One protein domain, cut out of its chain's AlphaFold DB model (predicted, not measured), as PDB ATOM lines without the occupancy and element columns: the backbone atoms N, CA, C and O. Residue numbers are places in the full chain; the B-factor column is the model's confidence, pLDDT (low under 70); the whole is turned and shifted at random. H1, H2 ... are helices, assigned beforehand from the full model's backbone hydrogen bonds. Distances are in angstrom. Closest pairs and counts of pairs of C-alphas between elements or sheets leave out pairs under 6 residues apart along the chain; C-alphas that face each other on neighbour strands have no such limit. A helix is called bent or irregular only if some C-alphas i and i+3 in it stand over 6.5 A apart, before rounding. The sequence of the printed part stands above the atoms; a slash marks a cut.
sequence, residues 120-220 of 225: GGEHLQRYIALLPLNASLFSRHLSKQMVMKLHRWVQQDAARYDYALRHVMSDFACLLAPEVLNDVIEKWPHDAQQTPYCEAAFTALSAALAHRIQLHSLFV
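AT A GLANCE: This is residues 120 to 220 of the 225 residues of an uncharacterized protein of Escherichia coli (UniProt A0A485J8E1). Four helices, H2, H4, H6 and H5, are grouped in a small bundle that is not fully closed, since H2 and H4 are only near each other; H1 packs on H4 on the side away from H6. The short H3 sits at one end, between the end of H2 and the beginning of H4, and the long link of residues 187 to 198 reaches out at that same end. The printed part has 101 residues with six named helices, in the order H1, H2, H3, H4, H5, H6 along the chain, and no named strand; the class is all helix. It is compact, with a radius of gyration of the C-alphas of 13.2 A and spans of 39 by 28 by 22 A.

HOW THE PARTS SIT: H1, residues 121 to 128, touches H4, residues 163 to 175, the closest C-alphas being those of Gly 121 and Leu 165 at 3.7 A; they run the same way at a steep tilt of 36 degrees, only just more than shallow. H2, residues 140 to 154, is apart from H1 and near H4. H3, residues 157 to 161, is close to H2 but not clearly touching, the closest C-alphas, of Trp 153 and Ala 159, being 6.3 A apart; H3 and H4 meet only through their link. H5, residues 178 to 186, touches H2 at Val 184 and Val 147, whose C-alphas are the closest at 6.5 A; the two run the same way at a shallow tilt of 21 degrees. H6, residues 199 to 219, touches H4 with 22 pairs of C-alphas within 8 A, the closest being Arg 166 and Ala 201 at 4.4 A, the same way at a shallow tilt of 11 degrees. H5 and H6 form a helical hairpin: they touch, closest at the C-alphas of Leu 181 and Leu 209, 6.3 A apart, and run opposite ways at a steep tilt of 37 degrees, only just more than shallow. The helix packing is part aligned, part crossed. Every O i to N i+4 pair is within hydrogen-bond range in H1, H2 and H6; the counts are 6 of 9 in H4, 2 of 5 in H5 with 4 of 6 O i to N i+3 pairs, and 0 of 1 in H3 with 2 of 2.

IN THESE COORDINATES: H1 begins at C-alpha 121, (33.194, -10.614, -25.289). H2 is 21.1 A long from first to last C-alpha, H4 19.6 A, H5 14.4 A and H6, the longest, 30.4 A. H4 is irregular, C-alphas 167 and 170 being 7.2 A apart, and so is H5, with C-alphas 179 and 182 7.6 A apart. H6 ends at C-alpha 219, (27.088, -1.319, -53.756).

THE WHOLE: The C-alphas farthest apart, of Pro 132 and Gln 193, are 40.7 A apart. The links H1 to H2, 11 residues, and H5 to H6, 12 residues, are long; the other three are tight. The printed part has no cut, its mean pLDDT is 92.1, and no printed residue is under 70.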
ATOM      1  N   GLY A 120      32.111  -6.371 -23.073       80.12
ATOM      2  CA  GLY A 120      32.871  -7.616 -22.933       80.12
ATOM      3  C   GLY A 120      32.480  -8.645 -23.993       80.12
ATOM      4  O   GLY A 120      31.363  -8.615 -24.526       80.12
ATOM      5  N   GLY A 121      33.389  -9.576 -24.279       88.25
ATOM      6  CA  GLY A 121      33.194 -10.614 -25.289       88.25
ATOM      7  C   GLY A 121      31.996 -11.523 -25.020       88.25
ATOM      8  O   GLY A 121      31.241 -11.824 -25.938       88.25
ATOM      9  N   GLU A 122      31.769 -11.914 -23.761       89.25
ATOM     10  CA  GLU A 122      30.677 -12.829 -23.381       89.25
ATOM     11  C   GLU A 122      29.289 -12.243 -23.675       89.25
ATOM     12  O   GLU A 122      28.440 -12.924 -24.253       89.25
ATOM     13  N   HIS A 123      29.054 -10.968 -23.348       90.50
ATOM     14  CA  HIS A 123      27.771 -10.324 -23.642       90.50
ATOM     15  C   HIS A 123      27.551 -10.142 -25.140       90.50
ATOM     16  O   HIS A 123      26.437 -10.367 -25.610       90.50
ATOM     17  N   LEU A 124      28.593  -9.761 -25.889       92.31
ATOM     18  CA  LEU A 124      28.507  -9.626 -27.344       92.31
ATOM     19  C   LEU A 124      28.186 -10.973 -27.987       92.31
ATOM     20  O   LEU A 124      27.246 -11.061 -28.770       92.31
ATOM     21  N   GLN A 125      28.912 -12.022 -27.601       93.06
ATOM     22  CA  GLN A 125      28.719 -13.370 -28.122       93.06
ATOM     23  C   GLN A 125      27.300 -13.863 -27.848       93.06
ATOM     24  O   GLN A 125      26.643 -14.393 -28.742       93.06
ATOM     25  N   ARG A 126      26.799 -13.650 -26.627       93.00
ATOM     26  CA  ARG A 126      25.431 -14.029 -26.269       93.00
ATOM     27  C   ARG A 126      24.397 -13.239 -27.042       93.00
ATOM     28  O   ARG A 126      23.439 -13.853 -27.479       93.00
ATOM     29  N   TYR A 127      24.582 -11.932 -27.220       94.56
ATOM     30  CA  TYR A 127      23.664 -11.116 -28.010       94.56
ATOM     31  C   TYR A 127      23.631 -11.557 -29.475       94.56
ATOM     32  O   TYR A 127      22.554 -11.787 -30.012       94.56
ATOM     33  N   ILE A 128      24.802 -11.729 -30.094       93.69
ATOM     34  CA  ILE A 128      24.942 -12.168 -31.487       93.69
ATOM     35  C   ILE A 128      24.291 -13.534 -31.700       93.69
ATOM     36  O   ILE A 128      23.580 -13.717 -32.680       93.69
ATOM     37  N   ALA A 129      24.439 -14.460 -30.748       93.25
ATOM     38  CA  ALA A 129      23.788 -15.766 -30.811       93.25
ATOM     39  C   ALA A 129      22.246 -15.707 -30.781       93.25
ATOM     40  O   ALA A 129      21.605 -16.705 -31.107       93.25
ATOM     41  N   LEU A 130      21.639 -14.578 -30.386       93.38
ATOM     42  CA  LEU A 130      20.184 -14.377 -30.448       93.38
ATOM     43  C   LEU A 130      19.704 -13.860 -31.804       93.38
ATOM     44  O   LEU A 130      18.505 -13.907 -32.076       93.38
ATOM     45  N   LEU A 131      20.596 -13.272 -32.599       93.94
ATOM     46  CA  LEU A 131      20.205 -12.544 -33.793       93.94
ATOM     47  C   LEU A 131      19.858 -13.506 -34.935       93.94
ATOM     48  O   LEU A 131      20.578 -14.481 -35.160       93.94
ATOM     49  N   PRO A 132      18.787 -13.232 -35.700       91.19
ATOM     50  CA  PRO A 132      18.573 -13.918 -36.964       91.19
ATOM     51  C   PRO A 132      19.667 -13.524 -37.968       91.19
ATOM     52  O   PRO A 132      20.268 -12.456 -37.871       91.19
ATOM     53  N   LEU A 133      19.894 -14.368 -38.979       86.75
ATOM     54  CA  LEU A 133      20.936 -14.144 -39.993       86.75
ATOM     55  C   LEU A 133      20.783 -12.801 -40.733       86.75
ATOM     56  O   LEU A 133      21.770 -12.208 -41.154       86.75
ATOM     57  N   ASN A 134      19.547 -12.322 -40.886       87.19
ATOM     58  CA  ASN A 134      19.192 -11.069 -41.549       87.19
ATOM     59  C   ASN A 134      18.928  -9.913 -40.567       87.19
ATOM     60  O   ASN A 134      18.192  -8.987 -40.910       87.19
ATOM     61  N   ALA A 135      19.470  -9.977 -39.346       89.19
ATOM     62  CA  ALA A 135      19.330  -8.903 -38.371       89.19
ATOM     63  C   ALA A 135      19.797  -7.555 -38.940       89.19
ATOM     64  O   ALA A 135      20.790  -7.469 -39.667       89.19
ATOM     65  N   SER A 136      19.074  -6.496 -38.584       90.19
ATOM     66  CA  SER A 136      19.437  -5.133 -38.948       90.19
ATOM     67  C   SER A 136      20.753  -4.712 -38.290       90.19
ATOM     68  O   SER A 136      21.126  -5.178 -37.209       90.19
ATOM     69  N   LEU A 137      21.469  -3.811 -38.966       93.12
ATOM     70  CA  LEU A 137      22.646  -3.171 -38.391       93.12
ATOM     71  C   LEU A 137      22.241  -2.326 -37.185       93.12
ATOM     72  O   LEU A 137      21.145  -1.765 -37.135       93.12
ATOM     73  N   PHE A 138      23.178  -2.151 -36.261       95.56
ATOM     74  CA  PHE A 138      23.055  -1.120 -35.252       95.56
ATOM     75  C   PHE A 138      22.920   0.249 -35.903       95.56
ATOM     76  O   PHE A 138      23.600   0.586 -36.874       95.56
ATOM     77  N   SER A 139      22.111   1.091 -35.281       95.69
ATOM     78  CA  SER A 139      22.050   2.507 -35.570       95.69
ATOM     79  C   SER A 139      23.431   3.133 -35.426       95.69
ATOM     80  O   SER A 139      24.300   2.691 -34.658       95.69
ATOM     81  N   ARG A 140      23.628   4.250 -36.126       95.88
ATOM     82  CA  ARG A 140      24.849   5.051 -36.011       95.88
ATOM     83  C   ARG A 140      25.143   5.445 -34.562       95.88
ATOM     84  O   ARG A 140      26.302   5.483 -34.152       95.88
ATOM     85  N   HIS A 141      24.102   5.742 -33.781       95.31
ATOM     86  CA  HIS A 141      24.249   6.132 -32.382       95.31
ATOM     87  C   HIS A 141      24.742   4.968 -31.518       95.31
ATOM     88  O   HIS A 141      25.726   5.127 -30.792       95.31
ATOM     89  N   LEU A 142      24.102   3.797 -31.621       95.19
ATOM     90  CA  LEU A 142      24.516   2.617 -30.869       95.19
ATOM     91  C   LEU A 142      25.917   2.154 -31.289       95.19
ATOM     92  O   LEU A 142      26.749   1.895 -30.423       95.19
ATOM     93  N   SER A 143      26.215   2.147 -32.588       96.38
ATOM     94  CA  SER A 143      27.535   1.791 -33.118       96.38
ATOM     95  C   SER A 143      28.650   2.647 -32.507       96.38
ATOM     96  O   SER A 143      29.615   2.110 -31.967       96.38
ATOM     97  N   LYS A 144      28.488   3.980 -32.487       95.50
ATOM     98  CA  LYS A 144      29.455   4.894 -31.848       95.50
ATOM     99  C   LYS A 144      29.623   4.613 -30.354       95.50
ATOM    100  O   LYS A 144      30.744   4.626 -29.851       95.50
ATOM    101  N   GLN A 145      28.523   4.359 -29.643       94.44
ATOM    102  CA  GLN A 145      28.556   4.033 -28.215       94.44
ATOM    103  C   GLN A 145      29.307   2.725 -27.947       94.44
ATOM    104  O   GLN A 145      30.159   2.683 -27.060       94.44
ATOM    105  N   MET A 146      29.023   1.676 -28.720       94.88
ATOM    106  CA  MET A 146      29.661   0.367 -28.580       94.88
ATOM    107  C   MET A 146      31.155   0.432 -28.908       94.88
ATOM    108  O   MET A 146      31.956  -0.062 -28.121       94.88
ATOM    109  N   VAL A 147      31.548   1.117 -29.988       95.25
ATOM    110  CA  VAL A 147      32.962   1.331 -30.354       95.25
ATOM    111  C   VAL A 147      33.701   2.112 -29.267       95.25
ATOM    112  O   VAL A 147      34.758   1.686 -28.808       95.25
ATOM    113  N   MET A 148      33.127   3.212 -28.770       94.62
ATOM    114  CA  MET A 148      33.729   3.983 -27.676       94.62
ATOM    115  C   MET A 148      33.938   3.122 -26.420       94.62
ATOM    116  O   MET A 148      34.962   3.240 -25.742       94.62
ATOM    117  N   LYS A 149      32.956   2.284 -26.068       93.81
ATOM    118  CA  LYS A 149      33.051   1.391 -24.909       93.81
ATOM    119  C   LYS A 149      34.056   0.261 -25.141       93.81
ATOM    120  O   LYS A 149      34.794  -0.049 -24.213       93.81
ATOM    121  N   LEU A 150      34.140  -0.285 -26.355       94.00
ATOM    122  CA  LEU A 150      35.157  -1.260 -26.754       94.00
ATOM    123  C   LEU A 150      36.564  -0.669 -26.627       94.00
ATOM    124  O   LEU A 150      37.409  -1.263 -25.968       94.00
ATOM    125  N   HIS A 151      36.802   0.531 -27.165       94.94
ATOM    126  CA  HIS A 151      38.098   1.209 -27.050       94.94
ATOM    127  C   HIS A 151      38.466   1.459 -25.582       94.94
ATOM    128  O   HIS A 151      39.614   1.285 -25.184       94.94
ATOM    129  N   ARG A 152      37.501   1.830 -24.732       94.00
ATOM    130  CA  ARG A 152      37.750   1.927 -23.285       94.00
ATOM    131  C   ARG A 152      38.015   0.576 -22.624       94.00
ATOM    132  O   ARG A 152      38.809   0.535 -21.692       94.00
ATOM    133  N   TRP A 153      37.362  -0.496 -23.067       93.06
ATOM    134  CA  TRP A 153      37.550  -1.839 -22.518       93.06
ATOM    135  C   TRP A 153      38.942  -2.384 -22.821       93.06
ATOM    136  O   TRP A 153      39.630  -2.791 -21.895       93.06
ATOM    137  N   VAL A 154      39.398  -2.322 -24.077       93.50
ATOM    138  CA  VAL A 154      40.690  -2.910 -24.484       93.50
ATOM    139  C   VAL A 154      41.902  -2.276 -23.795       93.50
ATOM    140  O   VAL A 154      42.934  -2.923 -23.667       93.50
ATOM    141  N   GLN A 155      41.772  -1.043 -23.296       93.38
ATOM    142  CA  GLN A 155      42.805  -0.372 -22.495       93.38
ATOM    143  C   GLN A 155      42.923  -0.920 -21.063       93.38
ATOM    144  O   GLN A 155      43.891  -0.617 -20.367       93.38
ATOM    145  N   GLN A 156      41.944  -1.694 -20.588       92.75
ATOM    146  CA  GLN A 156      41.972  -2.287 -19.252       92.75
ATOM    147  C   GLN A 156      42.786  -3.580 -19.257       92.75
ATOM    148  O   GLN A 156      42.658  -4.400 -20.162       92.75
ATOM    149  N   ASP A 157      43.555  -3.822 -18.193       89.94
ATOM    150  CA  ASP A 157      44.353  -5.051 -18.064       89.94
ATOM    151  C   ASP A 157      43.481  -6.320 -18.118       89.94
ATOM    152  O   ASP A 157      43.847  -7.313 -18.746       89.94
ATOM    153  N   ALA A 158      42.261  -6.247 -17.576       90.31
ATOM    154  CA  ALA A 158      41.282  -7.330 -17.620       90.31
ATOM    155  C   ALA A 158      40.916  -7.776 -19.050       90.31
ATOM    156  O   ALA A 158      40.644  -8.958 -19.266       90.31
ATOM    157  N   ALA A 159      40.959  -6.875 -20.039       90.38
ATOM    158  CA  ALA A 159      40.616  -7.204 -21.423       90.38
ATOM    159  C   ALA A 159      41.610  -8.182 -22.068       90.38
ATOM    160  O   ALA A 159      41.249  -8.913 -22.990       90.38
ATOM    161  N   ARG A 160      42.842  -8.280 -21.546       88.00
ATOM    162  CA  ARG A 160      43.833  -9.273 -21.998       88.00
ATOM    163  C   ARG A 160      43.340 -10.704 -21.801       88.00
ATOM    164  O   ARG A 160      43.681 -11.580 -22.596       88.00
ATOM    165  N   TYR A 161      42.513 -10.923 -20.783       90.19
ATOM    166  CA  TYR A 161      41.931 -12.218 -20.436       90.19
ATOM    167  C   TYR A 161      40.536 -12.434 -21.042       90.19
ATOM    168  O   TYR A 161      39.930 -13.484 -20.837       90.19
ATOM    169  N   ASP A 162      40.024 -11.476 -21.818       90.88
ATOM    170  CA  ASP A 162      38.752 -11.605 -22.522       90.88
ATOM    171  C   ASP A 162      38.950 -12.368 -23.840       90.88
ATOM    172  O   ASP A 162      39.064 -11.807 -24.932       90.88
ATOM    173  N   TYR A 163      39.055 -13.692 -23.735       90.88
ATOM    174  CA  TYR A 163      39.224 -14.563 -24.900       90.88
ATOM    175  C   TYR A 163      37.992 -14.556 -25.809       90.88
ATOM    176  O   TYR A 163      38.140 -14.603 -27.028       90.88
ATOM    177  N   ALA A 164      36.791 -14.436 -25.233       91.56
ATOM    178  CA  ALA A 164      35.545 -14.354 -25.993       91.56
ATOM    179  C   ALA A 164      35.540 -13.139 -26.931       91.56
ATOM    180  O   ALA A 164      35.086 -13.245 -28.071       91.56
ATOM    181  N   LEU A 165      36.122 -12.015 -26.492       91.31
ATOM    182  CA  LEU A 165      36.238 -10.808 -27.306       91.31
ATOM    183  C   LEU A 165      36.946 -11.094 -28.632       91.31
ATOM    184  O   LEU A 165      36.467 -10.685 -29.680       91.31
ATOM    185  N   ARG A 166      38.040 -11.859 -28.606       87.81
ATOM    186  CA  ARG A 166      38.850 -12.168 -29.797       87.81
ATOM    187  C   ARG A 166      38.057 -12.930 -30.858       87.81
ATOM    188  O   ARG A 166      38.296 -12.742 -32.044       87.81
ATOM    189  N   HIS A 167      37.124 -13.775 -30.429       89.94
ATOM    190  CA  HIS A 167      36.314 -14.597 -31.324       89.94
ATOM    191  C   HIS A 167      35.123 -13.837 -31.904       89.94
ATOM    192  O   HIS A 167      34.753 -14.071 -33.047       89.94
ATOM    193  N   VAL A 168      34.547 -12.911 -31.136       93.94
ATOM    194  CA  VAL A 168      33.314 -12.215 -31.524       93.94
ATOM    195  C   VAL A 168      33.554 -10.958 -32.373       93.94
ATOM    196  O   VAL A 168      32.607 -10.377 -32.892       93.94
ATOM    197  N   MET A 169      34.805 -10.509 -32.540       93.69
ATOM    198  CA  MET A 169      35.112  -9.264 -33.263       93.69
ATOM    199  C   MET A 169      34.618  -9.242 -34.708       93.69
ATOM    200  O   MET A 169      34.105  -8.212 -35.138       93.69
ATOM    201  N   SER A 170      34.735 -10.345 -35.445       92.69
ATOM    202  CA  SER A 170      34.279 -10.393 -36.839       92.69
ATOM    203  C   SER A 170      32.763 -10.229 -36.944       92.69
ATOM    204  O   SER A 170      32.283  -9.438 -37.752       92.69
ATOM    205  N   ASP A 171      32.010 -10.899 -36.072       93.44
ATOM    206  CA  ASP A 171      30.551 -10.778 -36.020       93.44
ATOM    207  C   ASP A 171      30.125  -9.389 -35.537       93.44
ATOM    208  O   ASP A 171      29.216  -8.772 -36.091       93.44
ATOM    209  N   PHE A 172      30.828  -8.844 -34.540       94.38
ATOM    210  CA  PHE A 172      30.604  -7.480 -34.079       94.38
ATOM    211  C   PHE A 172      30.833  -6.461 -35.203       94.38
ATOM    212  O   PHE A 172      30.025  -5.545 -35.364       94.38
ATOM    213  N   ALA A 173      31.863  -6.653 -36.037       94.44
ATOM    214  CA  ALA A 173      32.113  -5.826 -37.216       94.44
ATOM    215  C   ALA A 173      30.911  -5.809 -38.170       94.44
ATOM    216  O   ALA A 173      30.603  -4.763 -38.743       94.44
ATOM    217  N   CYS A 174      30.227  -6.947 -38.325       92.69
ATOM    218  CA  CYS A 174      29.047  -7.102 -39.174       92.69
ATOM    219  C   CYS A 174      27.813  -6.362 -38.656       92.69
ATOM    220  O   CYS A 174      26.964  -6.009 -39.466       92.69
ATOM    221  N   LEU A 175      27.740  -6.061 -37.356       94.06
ATOM    222  CA  LEU A 175      26.623  -5.321 -36.764       94.06
ATOM    223  C   LEU A 175      26.793  -3.801 -36.820       94.06
ATOM    224  O   LEU A 175      25.816  -3.073 -36.673       94.06
ATOM    225  N   LEU A 176      28.012  -3.296 -37.011       95.31
ATOM    226  CA  LEU A 176      28.272  -1.858 -36.982       95.31
ATOM    227  C   LEU A 176      27.679  -1.127 -38.194       95.31
ATOM    228  O   LEU A 176      27.708  -1.621 -39.325       95.31
ATOM    229  N   ALA A 177      27.211   0.096 -37.958       94.69
ATOM    230  CA  ALA A 177      26.794   1.013 -39.011       94.69
ATOM    231  C   ALA A 177      27.983   1.366 -39.940       94.69
ATOM    232  O   ALA A 177      29.099   1.570 -39.446       94.69
ATOM    233  N   PRO A 178      27.783   1.469 -41.266       92.25
ATOM    234  CA  PRO A 178      28.864   1.732 -42.219       92.25
ATOM    235  C   PRO A 178      29.601   3.055 -41.950       92.25
ATOM    236  O   PRO A 178      30.801   3.169 -42.189       92.25
ATOM    237  N   GLU A 179      28.923   4.048 -41.375       91.50
ATOM    238  CA  GLU A 179      29.475   5.382 -41.127       91.50
ATOM    239  C   GLU A 179      30.452   5.444 -39.950       91.50
ATOM    240  O   GLU A 179      30.959   6.527 -39.654       91.50
ATOM    241  N   VAL A 180      30.659   4.339 -39.228       93.81
ATOM    242  CA  VAL A 180      31.630   4.277 -38.127       93.81
ATOM    243  C   VAL A 180      32.846   3.413 -38.440       93.81
ATOM    244  O   VAL A 180      33.786   3.447 -37.658       93.81
ATOM    245  N   LEU A 181      32.844   2.642 -39.538       93.00
ATOM    246  CA  LEU A 181      33.820   1.561 -39.752       93.00
ATOM    247  C   LEU A 181      35.268   2.068 -39.820       93.00
ATOM    248  O   LEU A 181      36.131   1.482 -39.172       93.00
ATOM    249  N   ASN A 182      35.520   3.173 -40.531       89.75
ATOM    250  CA  ASN A 182      36.861   3.770 -40.636       89.75
ATOM    251  C   ASN A 182      37.376   4.242 -39.267       89.75
ATOM    252  O   ASN A 182      38.486   3.904 -38.857       89.75
ATOM    253  N   ASP A 183      36.515   4.932 -38.514       92.00
ATOM    254  CA  ASP A 183      36.832   5.479 -37.192       92.00
ATOM    255  C   ASP A 183      37.225   4.400 -36.169       92.00
ATOM    256  O   ASP A 183      37.933   4.710 -35.210       92.00
ATOM    257  N   VAL A 184      36.755   3.154 -36.328       94.00
ATOM    258  CA  VAL A 184      37.049   2.068 -35.377       94.00
ATOM    259  C   VAL A 184      38.541   1.754 -35.351       94.00
ATOM    260  O   VAL A 184      39.142   1.707 -34.282       94.00
ATOM    261  N   ILE A 185      39.148   1.557 -36.522       93.19
ATOM    262  CA  ILE A 185      40.558   1.168 -36.622       93.19
ATOM    263  C   ILE A 185      41.468   2.382 -36.450       93.19
ATOM    264  O   ILE A 185      42.438   2.307 -35.699       93.19
ATOM    265  N   GLU A 186      41.124   3.521 -37.060       92.81
ATOM    266  CA  GLU A 186      41.917   4.755 -36.954       92.81
ATOM    267  C   GLU A 186      42.095   5.224 -35.505       92.81
ATOM    268  O   GLU A 186      43.138   5.764 -35.142       92.81
ATOM    269  N   LYS A 187      41.074   5.019 -34.667       95.50
ATOM    270  CA  LYS A 187      41.066   5.457 -33.264       95.50
ATOM    271  C   LYS A 187      41.300   4.304 -32.295       95.50
ATOM    272  O   LYS A 187      41.000   4.456 -31.105       95.50
ATOM    273  N   TRP A 188      41.778   3.157 -32.781       96.12
ATOM    274  CA  TRP A 188      42.068   2.026 -31.914       96.12
ATOM    275  C   TRP A 188      43.153   2.413 -30.891       96.12
ATOM    276  O   TRP A 188      44.145   3.046 -31.257       96.12
ATOM    277  N   PRO A 189      42.993   2.085 -29.599       95.81
ATOM    278  CA  PRO A 189      43.991   2.419 -28.587       95.81
ATOM    279  C   PRO A 189      45.297   1.628 -28.755       95.81
ATOM    280  O   PRO A 189      45.271   0.416 -28.982       95.81
ATOM    281  N   HIS A 190      46.431   2.295 -28.539       95.56
ATOM    282  CA  HIS A 190      47.770   1.701 -28.588       95.56
ATOM    283  C   HIS A 190      48.528   1.931 -27.275       95.56
ATOM    284  O   HIS A 190      48.252   2.890 -26.546       95.56
ATOM    285  N   ASP A 191      49.470   1.046 -26.966       93.12
ATOM    286  CA  ASP A 191      50.384   1.208 -25.838       93.12
ATOM    287  C   ASP A 191      51.515   2.215 -26.132       93.12
ATOM    288  O   ASP A 191      51.567   2.856 -27.185       93.12
ATOM    289  N   ALA A 192      52.436   2.384 -25.178       93.00
ATOM    290  CA  ALA A 192      53.556   3.317 -25.307       93.00
ATOM    291  C   ALA A 192      54.506   2.966 -26.470       93.00
ATOM    292  O   ALA A 192      55.200   3.846 -26.980       93.00
ATOM    293  N   GLN A 193      54.530   1.700 -26.893       92.94
ATOM    294  CA  GLN A 193      55.312   1.187 -28.012       92.94
ATOM    295  C   GLN A 193      54.546   1.251 -29.342       92.94
ATOM    296  O   GLN A 193      55.046   0.742 -30.341       92.94
ATOM    297  N   GLN A 194      53.364   1.882 -29.375       91.69
ATOM    298  CA  GLN A 194      52.472   1.921 -30.539       91.69
ATOM    299  C   GLN A 194      51.963   0.533 -30.964       91.69
ATOM    300  O   GLN A 194      51.609   0.328 -32.122       91.69
ATOM    301  N   THR A 195      51.892  -0.424 -30.036       92.56
ATOM    302  CA  THR A 195      51.271  -1.733 -30.277       92.56
ATOM    303  C   THR A 195      49.781  -1.651 -29.937       92.56
ATOM    304  O   THR A 195      49.430  -1.104 -28.885       92.56
ATOM    305  N   PRO A 196      48.871  -2.156 -30.789       94.25
ATOM    306  CA  PRO A 196      47.441  -2.096 -30.511       94.25
ATOM    307  C   PRO A 196      47.098  -2.926 -29.272       94.25
ATOM    308  O   PRO A 196      47.494  -4.090 -29.146       94.25
ATOM    309  N   TYR A 197      46.300  -2.357 -28.366       93.88
ATOM    310  CA  TYR A 197      45.770  -3.134 -27.247       93.88
ATOM    311  C   TYR A 197      44.922  -4.299 -27.769       93.88
ATOM    312  O   TYR A 197      44.141  -4.136 -28.707       93.88
ATOM    313  N   CYS A 198      45.058  -5.470 -27.140       92.69
ATOM    314  CA  CYS A 198      44.386  -6.702 -27.558       92.69
ATOM    315  C   CYS A 198      44.602  -7.023 -29.051       92.69
ATOM    316  O   CYS A 198      43.633  -7.214 -29.783       92.69
ATOM    317  N   GLU A 199      45.862  -7.115 -29.491       92.69
ATOM    318  CA  GLU A 199      46.273  -7.299 -30.895       92.69
ATOM    319  C   GLU A 199      45.446  -8.340 -31.670       92.69
ATOM    320  O   GLU A 199      44.942  -8.042 -32.743       92.69
ATOM    321  N   ALA A 200      45.190  -9.524 -31.102       91.38
ATOM    322  CA  ALA A 200      44.364 -10.539 -31.766       91.38
ATOM    323  C   ALA A 200      42.929 -10.056 -32.075       91.38
ATOM    324  O   ALA A 200      42.382 -10.367 -33.133       91.38
ATOM    325  N   ALA A 201      42.320  -9.289 -31.164       92.12
ATOM    326  CA  ALA A 201      41.006  -8.687 -31.380       92.12
ATOM    327  C   ALA A 201      41.088  -7.564 -32.425       92.12
ATOM    328  O   ALA A 201      40.245  -7.507 -33.319       92.12
ATOM    329  N   PHE A 202      42.128  -6.727 -32.363       94.69
ATOM    330  CA  PHE A 202      42.394  -5.699 -33.369       94.69
ATOM    331  C   PHE A 202      42.535  -6.296 -34.776       94.69
ATOM    332  O   PHE A 202      41.886  -5.823 -35.706       94.69
ATOM    333  N   THR A 203      43.327  -7.357 -34.941       93.44
ATOM    334  CA  THR A 203      43.539  -8.026 -36.231       93.44
ATOM    335  C   THR A 203      42.239  -8.613 -36.777       93.44
ATOM    336  O   THR A 203      41.910  -8.377 -37.939       93.44
ATOM    337  N   ALA A 204      41.476  -9.335 -35.947       92.31
ATOM    338  CA  ALA A 204      40.199  -9.922 -36.356       92.31
ATOM    339  C   ALA A 204      39.187  -8.846 -36.786       92.31
ATOM    340  O   ALA A 204      38.570  -8.954 -37.847       92.31
ATOM    341  N   LEU A 205      39.069  -7.773 -35.996       93.94
ATOM    342  CA  LEU A 205      38.179  -6.655 -36.289       93.94
ATOM    343  C   LEU A 205      38.603  -5.919 -37.567       93.94
ATOM    344  O   LEU A 205      37.769  -5.672 -38.433       93.94
ATOM    345  N   SER A 206      39.895  -5.622 -37.716       93.94
ATOM    346  CA  SER A 206      40.450  -4.930 -38.887       93.94
ATOM    347  C   SER A 206      40.199  -5.708 -40.172       93.94
ATOM    348  O   SER A 206      39.747  -5.131 -41.160       93.94
ATOM    349  N   ALA A 207      40.434  -7.023 -40.152       93.12
ATOM    350  CA  ALA A 207      40.174  -7.881 -41.299       93.12
ATOM    351  C   ALA A 207      38.690  -7.844 -41.690       93.12
ATOM    352  O   ALA A 207      38.370  -7.625 -42.858       93.12
ATOM    353  N   ALA A 208      37.772  -8.000 -40.734       94.31
ATOM    354  CA  ALA A 208      36.337  -7.977 -41.013       94.31
ATOM    355  C   ALA A 208      35.853  -6.604 -41.521       94.31
ATOM    356  O   ALA A 208      35.079  -6.530 -42.477       94.31
ATOM    357  N   LEU A 209      36.345  -5.509 -40.933       95.06
ATOM    358  CA  LEU A 209      36.001  -4.152 -41.356       95.06
ATOM    359  C   LEU A 209      36.513  -3.833 -42.761       95.06
ATOM    360  O   LEU A 209      35.757  -3.266 -43.545       95.06
ATOM    361  N   ALA A 210      37.735  -4.245 -43.112       92.69
ATOM    362  CA  ALA A 210      38.280  -4.055 -44.456       92.69
ATOM    363  C   ALA A 210      37.383  -4.698 -45.529       92.69
ATOM    364  O   ALA A 210      37.024  -4.040 -46.508       92.69
ATOM    365  N   HIS A 211      36.933  -5.938 -45.300       91.25
ATOM    366  CA  HIS A 211      35.990  -6.611 -46.199       91.25
ATOM    367  C   HIS A 211      34.659  -5.855 -46.300       91.25
ATOM    368  O   HIS A 211      34.147  -5.658 -47.402       91.25
ATOM    369  N   ARG A 212      34.096  -5.387 -45.176       92.00
ATOM    370  CA  ARG A 212      32.826  -4.637 -45.189       92.00
ATOM    371  C   ARG A 212      32.935  -3.289 -45.890       92.00
ATOM    372  O   ARG A 212      32.021  -2.939 -46.630       92.00
ATOM    373  N   ILE A 213      34.022  -2.550 -45.682       90.50
ATOM    374  CA  ILE A 213      34.266  -1.263 -46.348       90.50
ATOM    375  C   ILE A 213      34.341  -1.472 -47.863       90.50
ATOM    376  O   ILE A 213      33.669  -0.759 -48.611       90.50
ATOM    377  N   GLN A 214      35.088  -2.485 -48.314       90.00
ATOM    378  CA  GLN A 214      35.187  -2.825 -49.732       90.00
ATOM    379  C   GLN A 214      33.818  -3.198 -50.315       90.00
ATOM    380  O   GLN A 214      33.417  -2.624 -51.325       90.00
ATOM    381  N   LEU A 215      33.070  -4.094 -49.665       87.62
ATOM    382  CA  LEU A 215      31.732  -4.485 -50.120       87.62
ATOM    383  C   LEU A 215      30.783  -3.284 -50.188       87.62
ATOM    384  O   LEU A 215      30.130  -3.076 -51.204       87.62
ATOM    385  N   HIS A 216      30.744  -2.453 -49.147       84.75
ATOM    386  CA  HIS A 216      29.904  -1.258 -49.124       84.75
ATOM    387  C   HIS A 216      30.257  -0.294 -50.269       84.75
ATOM    388  O   HIS A 216      29.360   0.236 -50.916       84.75
ATOM    389  N   SER A 217      31.546  -0.110 -50.580       85.38
ATOM    390  CA  SER A 217      31.975   0.757 -51.688       85.38
ATOM    391  C   SER A 217      31.503   0.281 -53.069       85.38
ATOM    392  O   SER A 217      31.253   1.117 -53.932       85.38
ATOM    393  N   LEU A 218      31.333  -1.034 -53.263       86.12
ATOM    394  CA  LEU A 218      30.847  -1.606 -54.520       86.12
ATOM    395  C   LEU A 218      29.349  -1.345 -54.724       86.12
ATOM    396  O   LEU A 218      28.934  -1.014 -55.828       86.12
ATOM    397  N   PHE A 219      28.549  -1.432 -53.659       80.94
ATOM    398  CA  PHE A 219      27.088  -1.319 -53.756       80.94
ATOM    399  C   PHE A 219      26.553   0.111 -53.620       80.94
ATOM    400  O   PHE A 219      25.475   0.409 -54.127       80.94
ATOM    401  N   VAL A 220      27.297   1.032 -52.995       73.12
ATOM    402  CA  VAL A 220      26.885   2.449 -52.896       73.12
ATOM    403  C   VAL A 220      26.831   3.139 -54.269       73.12
ATOM    404  O   VAL A 220      26.092   4.109 -54.430       73.12
TER     405      VAL A 220